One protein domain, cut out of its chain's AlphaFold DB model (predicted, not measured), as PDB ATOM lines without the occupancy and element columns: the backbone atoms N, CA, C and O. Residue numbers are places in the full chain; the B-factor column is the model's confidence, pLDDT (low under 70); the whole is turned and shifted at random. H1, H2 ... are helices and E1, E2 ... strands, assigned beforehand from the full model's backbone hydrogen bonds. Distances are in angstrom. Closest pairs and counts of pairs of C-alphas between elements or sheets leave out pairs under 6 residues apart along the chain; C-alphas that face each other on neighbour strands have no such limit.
ATOM      1  N   LYS A  10      38.314 -46.692  -2.510       95.88
ATOM      2  CA  LYS A  10      38.117 -47.245  -1.153       95.88
ATOM      3  C   LYS A  10      38.826 -46.444  -0.054       95.88
ATOM      4  O   LYS A  10      38.321 -46.326   1.057       95.88
ATOM      5  N   PHE A  11      39.974 -45.836  -0.355       96.69
ATOM      6  CA  PHE A  11      40.672 -44.977   0.601       96.69
ATOM      7  C   PHE A  11      39.863 -43.721   0.950       96.69
ATOM      8  O   PHE A  11      39.869 -43.297   2.102       96.69
ATOM      9  N   PHE A  12      39.121 -43.157  -0.007       95.88
ATOM     10  CA  PHE A  12      38.266 -41.981   0.201       95.88
ATOM     11  C   PHE A  12      36.956 -42.302   0.931       95.88
ATOM     12  O   PHE A  12      36.302 -41.393   1.437       95.88
ATOM     13  N   GLU A  13      36.561 -43.574   0.988       95.69
ATOM     14  CA  GLU A  13      35.403 -44.023   1.772       95.69
ATOM     15  C   GLU A  13      35.724 -44.068   3.273       95.69
ATOM     16  O   GLU A  13      34.837 -43.881   4.106       95.69
ATOM     17  N   VAL A  14      37.002 -44.260   3.618       97.00
ATOM     18  CA  VAL A  14      37.478 -44.401   5.002       97.00
ATOM     19  C   VAL A  14      38.140 -43.117   5.511       97.00
ATOM     20  O   VAL A  14      37.874 -42.658   6.628       97.00
ATOM     21  N   PHE A  15      39.000 -42.499   4.705       97.94
ATOM     22  CA  PHE A  15      39.833 -41.371   5.108       97.94
ATOM     23  C   PHE A  15      39.379 -40.054   4.478       97.94
ATOM     24  O   PHE A  15      38.941 -39.982   3.333       97.94
ATOM     25  N   SER A  16      39.531 -38.977   5.243       97.81
ATOM     26  CA  SER A  16      39.422 -37.612   4.735       97.81
ATOM     27  C   SER A  16      40.631 -37.252   3.869       97.81
ATOM     28  O   SER A  16      41.701 -37.847   3.991       97.81
ATOM     29  N   GLU A  17      40.502 -36.220   3.033       96.12
ATOM     30  CA  GLU A  17      41.613 -35.774   2.182       96.12
ATOM     31  C   GLU A  17      42.874 -35.397   2.971       96.12
ATOM     32  O   GLU A  17      43.983 -35.619   2.493       96.12
ATOM     33  N   ASP A  18      42.730 -34.826   4.168       97.06
ATOM     34  CA  ASP A  18      43.880 -34.445   4.994       97.06
ATOM     35  C   ASP A  18      44.576 -35.667   5.605       97.06
ATOM     36  O   ASP A  18      45.802 -35.706   5.678       97.06
ATOM     37  N   GLU A  19      43.816 -36.702   5.965       97.88
ATOM     38  CA  GLU A  19      44.380 -37.983   6.405       97.88
ATOM     39  C   GLU A  19      45.079 -38.709   5.250       97.88
ATOM     40  O   GLU A  19      46.154 -39.264   5.450       97.88
ATOM     41  N   LEU A  20      44.534 -38.648   4.031       97.00
ATOM     42  CA  LEU A  20      45.175 -39.217   2.841       97.00
ATOM     43  C   LEU A  20      46.485 -38.508   2.484       97.00
ATOM     44  O   LEU A  20      47.448 -39.163   2.090       97.00
ATOM     45  N   LYS A  21      46.563 -37.184   2.666       95.62
ATOM     46  CA  LYS A  21      47.836 -36.454   2.537       95.62
ATOM     47  C   LYS A  21      48.849 -36.942   3.568       95.62
ATOM     48  O   LYS A  21      49.979 -37.226   3.190       95.62
ATOM     49  N   GLU A  22      48.445 -37.092   4.832       95.00
ATOM     50  CA  GLU A  22      49.332 -37.604   5.887       95.00
ATOM     51  C   GLU A  22      49.805 -39.038   5.591       95.00
ATOM     52  O   GLU A  22      50.986 -39.337   5.764       95.00
ATOM     53  N   ILE A  23      48.913 -39.912   5.113       95.56
ATOM     54  CA  ILE A  23      49.245 -41.280   4.685       95.56
ATOM     55  C   ILE A  23      50.283 -41.242   3.566       95.56
ATOM     56  O   ILE A  23      51.314 -41.897   3.682       95.56
ATOM     57  N   TYR A  24      50.048 -40.446   2.521       93.69
ATOM     58  CA  TYR A  24      50.964 -40.325   1.388       93.69
ATOM     59  C   TYR A  24      52.339 -39.792   1.808       93.69
ATOM     60  O   TYR A  24      53.365 -40.337   1.416       93.69
ATOM     61  N   GLU A  25      52.377 -38.749   2.641       92.31
ATOM     62  CA  GLU A  25      53.625 -38.140   3.119       92.31
ATOM     63  C   GLU A  25      54.435 -39.069   4.031       92.31
ATOM     64  O   GLU A  25      55.661 -38.968   4.086       92.31
ATOM     65  N   ARG A  26      53.762 -39.968   4.759       91.88
ATOM     66  CA  ARG A  26      54.403 -40.940   5.655       91.88
ATOM     67  C   ARG A  26      54.666 -42.295   5.003       91.88
ATOM     68  O   ARG A  26      55.330 -43.129   5.622       91.88
ATOM     69  N   ALA A  27      54.141 -42.535   3.805       92.06
ATOM     70  CA  ALA A  27      54.319 -43.790   3.098       92.06
ATOM     71  C   ALA A  27      55.792 -44.009   2.763       92.06
ATOM     72  O   ALA A  27      56.467 -43.151   2.198       92.06
ATOM     73  N   PHE A  28      56.285 -45.191   3.112       89.06
ATOM     74  CA  PHE A  28      57.598 -45.655   2.693       89.06
ATOM     75  C   PHE A  28      57.549 -46.204   1.264       89.06
ATOM     76  O   PHE A  28      58.453 -45.960   0.471       89.06
ATOM     77  N   CYS A  29      56.483 -46.936   0.941       87.88
ATOM     78  CA  CYS A  29      56.197 -47.447  -0.392       87.88
ATOM     79  C   CYS A  29      54.698 -47.295  -0.662       87.88
ATOM     80  O   CYS A  29      53.887 -47.488   0.247       87.88
ATOM     81  N   ALA A  30      54.339 -46.927  -1.889       88.69
ATOM     82  CA  ALA A  30      52.958 -46.697  -2.278       88.69
ATOM     83  C   ALA A  30      52.701 -47.137  -3.722       88.69
ATOM     84  O   ALA A  30      53.502 -46.899  -4.626       88.69
ATOM     85  N   THR A  31      51.535 -47.731  -3.914       90.50
ATOM     86  CA  THR A  31      50.849 -47.923  -5.193       90.50
ATOM     87  C   THR A  31      49.451 -47.319  -5.062       90.50
ATOM     88  O   THR A  31      49.083 -46.856  -3.986       90.50
ATOM     89  N   GLU A  32      48.648 -47.325  -6.126       88.25
ATOM     90  CA  GLU A  32      47.266 -46.831  -6.038       88.25
ATOM     91  C   GLU A  32      46.426 -47.608  -5.004       88.25
ATOM     92  O   GLU A  32      45.573 -47.031  -4.327       88.25
ATOM     93  N   GLU A  33      46.699 -48.904  -4.843       92.44
ATOM     94  CA  GLU A  33      45.888 -49.826  -4.042       92.44
ATOM     95  C   GLU A  33      46.539 -50.229  -2.716       92.44
ATOM     96  O   GLU A  33      45.841 -50.720  -1.833       92.44
ATOM     97  N   CYS A  34      47.845 -50.018  -2.540       94.38
ATOM     98  CA  CYS A  34      48.567 -50.437  -1.340       94.38
ATOM     99  C   CYS A  34      49.555 -49.374  -0.854       94.38
ATOM    100  O   CYS A  34      50.382 -48.881  -1.626       94.38
ATOM    101  N   TYR A  35      49.487 -49.063   0.441       95.12
ATOM    102  CA  TYR A  35      50.347 -48.102   1.123       95.12
ATOM    103  C   TYR A  35      51.017 -48.746   2.329       95.12
ATOM    104  O   TYR A  35      50.353 -49.193   3.261       95.12
ATOM    105  N   VAL A  36      52.345 -48.722   2.329       94.81
ATOM    106  CA  VAL A  36      53.173 -49.266   3.404       94.81
ATOM    107  C   VAL A  36      53.806 -48.127   4.187       94.81
ATOM    108  O   VAL A  36      54.516 -47.291   3.624       94.81
ATOM    109  N   ILE A  37      53.588 -48.106   5.501       94.94
ATOM    110  CA  ILE A  37      54.096 -47.071   6.405       94.94
ATOM    111  C   ILE A  37      54.861 -47.717   7.560       94.94
ATOM    112  O   ILE A  37      54.394 -48.671   8.176       94.94
ATOM    113  N   PHE A  38      56.007 -47.133   7.913       92.44
ATOM    114  CA  PHE A  38      56.753 -47.489   9.118       92.44
ATOM    115  C   PHE A  38      56.883 -46.279  10.036       92.44
ATOM    116  O   PHE A  38      57.319 -45.199   9.627       92.44
ATOM    117  N   ASN A  39      56.594 -46.480  11.314       91.88
ATOM    118  CA  ASN A  39      57.061 -45.586  12.363       91.88
ATOM    119  C   ASN A  39      58.029 -46.336  13.287       91.88
ATOM    120  O   ASN A  39      58.382 -47.487  13.037       91.88
ATOM    121  N   GLN A  40      58.534 -45.673  14.327       90.69
ATOM    122  CA  GLN A  40      59.511 -46.298  15.225       90.69
ATOM    123  C   GLN A  40      59.014 -47.580  15.915       90.69
ATOM    124  O   GLN A  40      59.851 -48.370  16.342       90.69
ATOM    125  N   LYS A  41      57.697 -47.791  16.030       92.75
ATOM    126  CA  LYS A  41      57.113 -48.937  16.739       92.75
ATOM    127  C   LYS A  41      56.332 -49.893  15.837       92.75
ATOM    128  O   LYS A  41      56.350 -51.094  16.084       92.75
ATOM    129  N   TYR A  42      55.658 -49.382  14.816       94.38
ATOM    130  CA  TYR A  42      54.681 -50.122  14.032       94.38
ATOM    131  C   TYR A  42      55.004 -50.117  12.541       94.38
ATOM    132  O   TYR A  42      55.489 -49.125  11.983       94.38
ATOM    133  N   PHE A  43      54.668 -51.237  11.918       94.19
ATOM    134  CA  PHE A  43      54.460 -51.404  10.492       94.19
ATOM    135  C   PHE A  43      52.961 -51.328  10.206       94.19
ATOM    136  O   PHE A  43      52.169 -51.931  10.931       94.19
ATOM    137  N   PHE A  44      52.586 -50.618   9.147       95.62
ATOM    138  CA  PHE A  44      51.222 -50.581   8.643       95.62
ATOM    139  C   PHE A  44      51.202 -50.903   7.156       95.62
ATOM    140  O   PHE A  44      52.022 -50.381   6.397       95.62
ATOM    141  N   GLU A  45      50.210 -51.684   6.752       96.00
ATOM    142  CA  GLU A  45      49.853 -51.913   5.358       96.00
ATOM    143  C   GLU A  45      48.371 -51.585   5.181       96.00
ATOM    144  O   GLU A  45      47.511 -52.183   5.825       96.00
ATOM    145  N   LEU A  46      48.077 -50.597   4.338       97.00
ATOM    146  CA  LEU A  46      46.716 -50.248   3.946       97.00
ATOM    147  C   LEU A  46      46.491 -50.815   2.551       97.00
ATOM    148  O   LEU A  46      47.184 -50.396   1.626       97.00
ATOM    149  N   SER A  47      45.536 -51.731   2.398       96.19
ATOM    150  CA  SER A  47      45.297 -52.455   1.149       96.19
ATOM    151  C   SER A  47      43.847 -52.333   0.693       96.19
ATOM    152  O   SER A  47      42.909 -52.641   1.428       96.19
ATOM    153  N   ALA A  48      43.669 -51.882  -0.547       94.19
ATOM    154  CA  ALA A  48      42.398 -51.821  -1.260       94.19
ATOM    155  C   ALA A  48      42.181 -53.016  -2.207       94.19
ATOM    156  O   ALA A  48      41.070 -53.174  -2.715       94.19
ATOM    157  N   ASP A  49      43.208 -53.843  -2.430       87.44
ATOM    158  CA  ASP A  49      43.159 -55.020  -3.315       87.44
ATOM    159  C   ASP A  49      42.440 -56.215  -2.650       87.44
ATOM    160  O   ASP A  49      41.859 -57.082  -3.303       87.44
ATOM    161  N   LEU A  50      42.408 -56.245  -1.316       76.94
ATOM    162  CA  LEU A  50      41.790 -57.329  -0.558       76.94
ATOM    163  C   LEU A  50      40.293 -57.079  -0.329       76.94
ATOM    164  O   LEU A  50      39.893 -56.166   0.385       76.94
ATOM    165  N   GLY A  51      39.451 -57.944  -0.900       79.25
ATOM    166  CA  GLY A  51      38.010 -57.967  -0.629       79.25
ATOM    167  C   GLY A  51      37.258 -56.723  -1.112       79.25
ATOM    168  O   GLY A  51      37.662 -56.069  -2.073       79.25
ATOM    169  N   ASP A  52      36.138 -56.406  -0.460       85.50
ATOM    170  CA  ASP A  52      35.264 -55.283  -0.841       85.50
ATOM    171  C   ASP A  52      35.563 -53.992  -0.061       85.50
ATOM    172  O   ASP A  52      35.223 -52.906  -0.519       85.50
ATOM    173  N   GLU A  53      36.247 -54.088   1.079       91.25
ATOM    174  CA  GLU A  53      36.559 -52.958   1.962       91.25
ATOM    175  C   GLU A  53      38.059 -52.625   1.924       91.25
ATOM    176  O   GLU A  53      38.840 -53.304   1.258       91.25
ATOM    177  N   LEU A  54      38.456 -51.530   2.576       95.88
ATOM    178  CA  LEU A  54      39.863 -51.202   2.794       95.88
ATOM    179  C   LEU A  54      40.355 -51.928   4.050       95.88
ATOM    180  O   LEU A  54      39.808 -51.716   5.131       95.88
ATOM    181  N   GLU A  55      41.407 -52.730   3.925       96.81
ATOM    182  CA  GLU A  55      42.036 -53.404   5.060       96.81
ATOM    183  C   GLU A  55      43.222 -52.584   5.585       96.81
ATOM    184  O   GLU A  55      44.003 -52.038   4.805       96.81
ATOM    185  N   ILE A  56      43.362 -52.494   6.913       97.44
ATOM    186  CA  ILE A  56      44.517 -51.868   7.568       97.44
ATOM    187  C   ILE A  56      45.172 -52.907   8.472       97.44
ATOM    188  O   ILE A  56      44.725 -53.151   9.594       97.44
ATOM    189  N   TYR A  57      46.240 -53.521   7.981       96.00
ATOM    190  CA  TYR A  57      47.060 -54.441   8.754       96.00
ATOM    191  C   TYR A  57      48.116 -53.670   9.553       96.00
ATOM    192  O   TYR A  57      48.710 -52.704   9.067       96.00
ATOM    193  N   CYS A  58      48.354 -54.095  10.790       95.56
ATOM    194  CA  CYS A  58      49.300 -53.481  11.709       95.56
ATOM    195  C   CYS A  58      50.131 -54.544  12.422       95.56
ATOM    196  O   CYS A  58      49.590 -55.517  12.944       95.56
ATOM    197  N   ASP A  59      51.440 -54.318  12.493       94.50
ATOM    198  CA  ASP A  59      52.373 -55.182  13.212       94.50
ATOM    199  C   ASP A  59      53.367 -54.359  14.042       94.50
ATOM    200  O   ASP A  59      53.752 -53.248  13.666       94.50
ATOM    201  N   GLU A  60      53.794 -54.888  15.184       92.06
ATOM    202  CA  GLU A  60      54.808 -54.264  16.032       92.06
ATOM    203  C   GLU A  60      56.209 -54.675  15.564       92.06
ATOM    204  O   GLU A  60      56.573 -55.844  15.541       92.06
ATOM    205  N   CYS A  61      57.049 -53.696  15.223       84.88
ATOM    206  CA  CYS A  61      58.340 -53.929  14.568       84.88
ATOM    207  C   CYS A  61      59.359 -54.709  15.417       84.88
ATOM    208  O   CYS A  61      60.315 -55.253  14.864       84.88
ATOM    209  N   GLU A  62      59.221 -54.697  16.744       80.75
ATOM    210  CA  GLU A  62      60.193 -55.286  17.678       80.75
ATOM    211  C   GLU A  62      59.704 -56.587  18.325       80.75
ATOM    212  O   GLU A  62      60.481 -57.285  18.981       80.75
ATOM    213  N   THR A  63      58.434 -56.935  18.138       73.19
ATOM    214  CA  THR A  63      57.836 -58.139  18.709       73.19
ATOM    215  C   THR A  63      57.556 -59.143  17.604       73.19
ATOM    216  O   THR A  63      57.070 -58.778  16.546       73.19
ATOM    217  N   TYR A  64      57.793 -60.429  17.860       66.31
ATOM    218  CA  TYR A  64      57.349 -61.512  16.969       66.31
ATOM    219  C   TYR A  64      55.858 -61.842  17.157       66.31
ATOM    220  O   TYR A  64      55.448 -62.992  16.968       66.31
ATOM    221  N   ASP A  65      55.068 -60.870  17.610       70.12
ATOM    222  CA  ASP A  65      53.633 -61.053  17.746       70.12
ATOM    223  C   ASP A  65      52.998 -61.143  16.357       70.12
ATOM    224  O   ASP A  65      53.576 -60.749  15.346       70.12
ATOM    225  N   LYS A  66      51.824 -61.769  16.286       77.06
ATOM    226  CA  LYS A  66      51.073 -61.800  15.034       77.06
ATOM    227  C   LYS A  66      50.420 -60.439  14.867       77.06
ATOM    228  O   LYS A  66      49.651 -60.054  15.747       77.06
ATOM    229  N   GLY A  67      50.687 -59.769  13.750       87.88
ATOM    230  CA  GLY A  67      49.967 -58.553  13.416       87.88
ATOM    231  C   GLY A  67      48.458 -58.775  13.319       87.88
ATOM    232  O   GLY A  67      47.946 -59.897  13.226       87.88
ATOM    233  N   GLU A  68      47.744 -57.665  13.389       94.81
ATOM    234  CA  GLU A  68      46.296 -57.595  13.508       94.81
ATOM    235  C   GLU A  68      45.720 -56.623  12.478       94.81
ATOM    236  O   GLU A  68      46.365 -55.652  12.081       94.81
ATOM    237  N   VAL A  69      44.480 -56.876  12.061       95.50
ATOM    238  CA  VAL A  69      43.696 -55.900  11.302       95.50
ATOM    239  C   VAL A  69      43.073 -54.926  12.294       95.50
ATOM    240  O   VAL A  69      42.402 -55.344  13.239       95.50
ATOM    241  N   ILE A  70      43.303 -53.635  12.080       97.00
ATOM    242  CA  ILE A  70      42.829 -52.558  12.949       97.00
ATOM    243  C   ILE A  70      41.895 -51.617  12.193       97.00
ATOM    244  O   ILE A  70      41.901 -51.556  10.966       97.00
ATOM    245  N   ASP A  71      41.088 -50.863  12.934       97.56
ATOM    246  CA  ASP A  71      40.267 -49.810  12.347       97.56
ATOM    247  C   ASP A  71      41.068 -48.519  12.100       97.56
ATOM    248  O   ASP A  71      42.218 -48.345  12.526       97.56
ATOM    249  N   LYS A  72      40.423 -47.583  11.398       97.31
ATOM    250  CA  LYS A  72      40.959 -46.254  11.094       97.31
ATOM    251  C   LYS A  72      41.431 -45.502  12.341       97.31
ATOM    252  O   LYS A  72      42.475 -44.849  12.298       97.31
ATOM    253  N   ASP A  73      40.640 -45.520  13.407       98.12
ATOM    254  CA  ASP A  73      40.886 -44.684  14.580       98.12
ATOM    255  C   ASP A  73      42.133 -45.172  15.322       98.12
ATOM    256  O   ASP A  73      43.004 -44.372  15.688       98.12
ATOM    257  N   GLU A  74      42.273 -46.488  15.475       98.06
ATOM    258  CA  GLU A  74      43.458 -47.095  16.064       98.06
ATOM    259  C   GLU A  74      44.686 -46.917  15.161       98.06
ATOM    260  O   GLU A  74      45.769 -46.599  15.662       98.06
ATOM    261  N   PHE A  75      44.525 -47.016  13.837       97.88
ATOM    262  CA  PHE A  75      45.595 -46.721  12.885       97.88
ATOM    263  C   PHE A  75      46.121 -45.295  13.051       97.88
ATOM    264  O   PHE A  75      47.312 -45.107  13.298       97.88
ATOM    265  N   LEU A  76      45.256 -44.281  12.985       98.06
ATOM    266  CA  LEU A  76      45.671 -42.880  13.089       98.06
ATOM    267  C   LEU A  76      46.285 -42.569  14.455       98.06
ATOM    268  O   LEU A  76      47.266 -41.825  14.543       98.06
ATOM    269  N   LYS A  77      45.744 -43.162  15.524       97.81
ATOM    270  CA  LYS A  77      46.319 -43.061  16.865       97.81
ATOM    271  C   LYS A  77      47.742 -43.618  16.899       97.81
ATOM    272  O   LYS A  77      48.642 -42.925  17.371       97.81
ATOM    273  N   ARG A  78      47.975 -44.832  16.386       96.56
ATOM    274  CA  ARG A  78      49.309 -45.462  16.374       96.56
ATOM    275  C   ARG A  78      50.274 -44.760  15.414       96.56
ATOM    276  O   ARG A  78      51.435 -44.569  15.774       96.56
ATOM    277  N   LEU A  79      49.804 -44.321  14.246       96.00
ATOM    278  CA  LEU A  79      50.570 -43.563  13.251       96.00
ATOM    279  C   LEU A  79      51.130 -42.266  13.844       96.00
ATOM    280  O   LEU A  79      52.301 -41.943  13.646       96.00
ATOM    281  N   ARG A  80      50.296 -41.528  14.585       96.31
ATOM    282  CA  ARG A  80      50.633 -40.213  15.151       96.31
ATOM    283  C   ARG A  80      51.357 -40.292  16.494       96.31
ATOM    284  O   ARG A  80      52.025 -39.331  16.863       96.31
ATOM    285  N   ALA A  81      51.246 -41.411  17.212       96.44
ATOM    286  CA  ALA A  81      51.898 -41.605  18.508       96.44
ATOM    287  C   ALA A  81      53.428 -41.729  18.418       96.44
ATOM    288  O   ALA A  81      54.116 -41.471  19.405       96.44
ATOM    289  N   TYR A  82      53.958 -42.107  17.252       93.50
ATOM    290  CA  TYR A  82      55.388 -42.327  17.049       93.50
ATOM    291  C   TYR A  82      55.880 -41.565  15.816       93.50
ATOM    292  O   TYR A  82      55.144 -41.432  14.831       93.50
TER     293      TYR A  82
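AT A GLANCE: This is residues 10 to 82 of the 93 residues of an uncharacterized protein of Hydrogenimonas thermophila (UniProt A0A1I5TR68). A four-stranded antiparallel sheet has helices H2 and H3 over one face, with no named helix over the other; H2 stands up from it over E1 and E2, while H3 lies slantwise over E3 and E4. Short H1 only grazes the sheet, and the long link from E4 folds back along that edge strand at residues 68 to 69. The printed part has 73 residues with three named helices and four named strands, in the order H1 H2 E1 E2 E3 E4 H3; the sheet's order is E1 - E2 - E3 - E4, and the class is mixed, helices and strands. The whole is compact, with a radius of gyration of the C-alphas of 11.5 A, and rounded, spanning 31 by 25 by 22 A.

HOW THE PARTS SIT: Start with H1, residues 10 to 14, which only grazes the sheet with its residues 10 to 11. Next comes H2, residues 17 to 26, close to H1 but not clearly touching: their closest C-alphas, Phe 11 and Leu 20, are 7.6 A apart. Then look for E1, residues 27 to 30, E2, residues 34 to 38, E3, residues 42 to 47, and E4, residues 55 to 60, a meander, each strand the antiparallel neighbour of the one before. In the hairpin E1 and E2, N 28 and O 36 are within hydrogen-bond range at 2.8 A; in E2 and E3, N 44 and O 37 at 2.8 A; in E3 and E4, N 43 and O 59 at 2.8 A. E1 and E4 are apart. H2 has a height over the sheet of 10.1 A, and its closest C-alpha pair with E2 is Arg 26 and Ile 37, 6.2 A. H3, residues 72 to 81, is on the same face as H2, at a height over the sheet of 9.8 A and at 34 degrees to E4 on the local plane. The closest C-alphas of H3 and E4 are Ile 56 and Phe 75, 7.5 A. H2 and H3 are near each other. In H2 and H3 every O i to N i+4 pair is within hydrogen-bond range; in H1 0 of 1 is, beside 2 of 2 O i to N i+3 pairs.

IN THESE COORDINATES: Find C-alpha 10 at (38.117, -47.245, -1.153), where H1 begins its 6.8 A. H2 covers 14.2 A, E1 6.3 A, E2 13.6 A, E3 16.1 A and E4 16.9 A. H3 runs 14.0 A to C-alpha 81 at (51.898, -41.605, 18.508).

THE WHOLE: The two C-alphas farthest apart, Glu 17 and Tyr 64, are 33.6 A apart. The printed part has no cut, and its one long link is E4 to H3, with 11 residues. Its mean pLDDT is 92.5; look at residue 64 for the one value under 70.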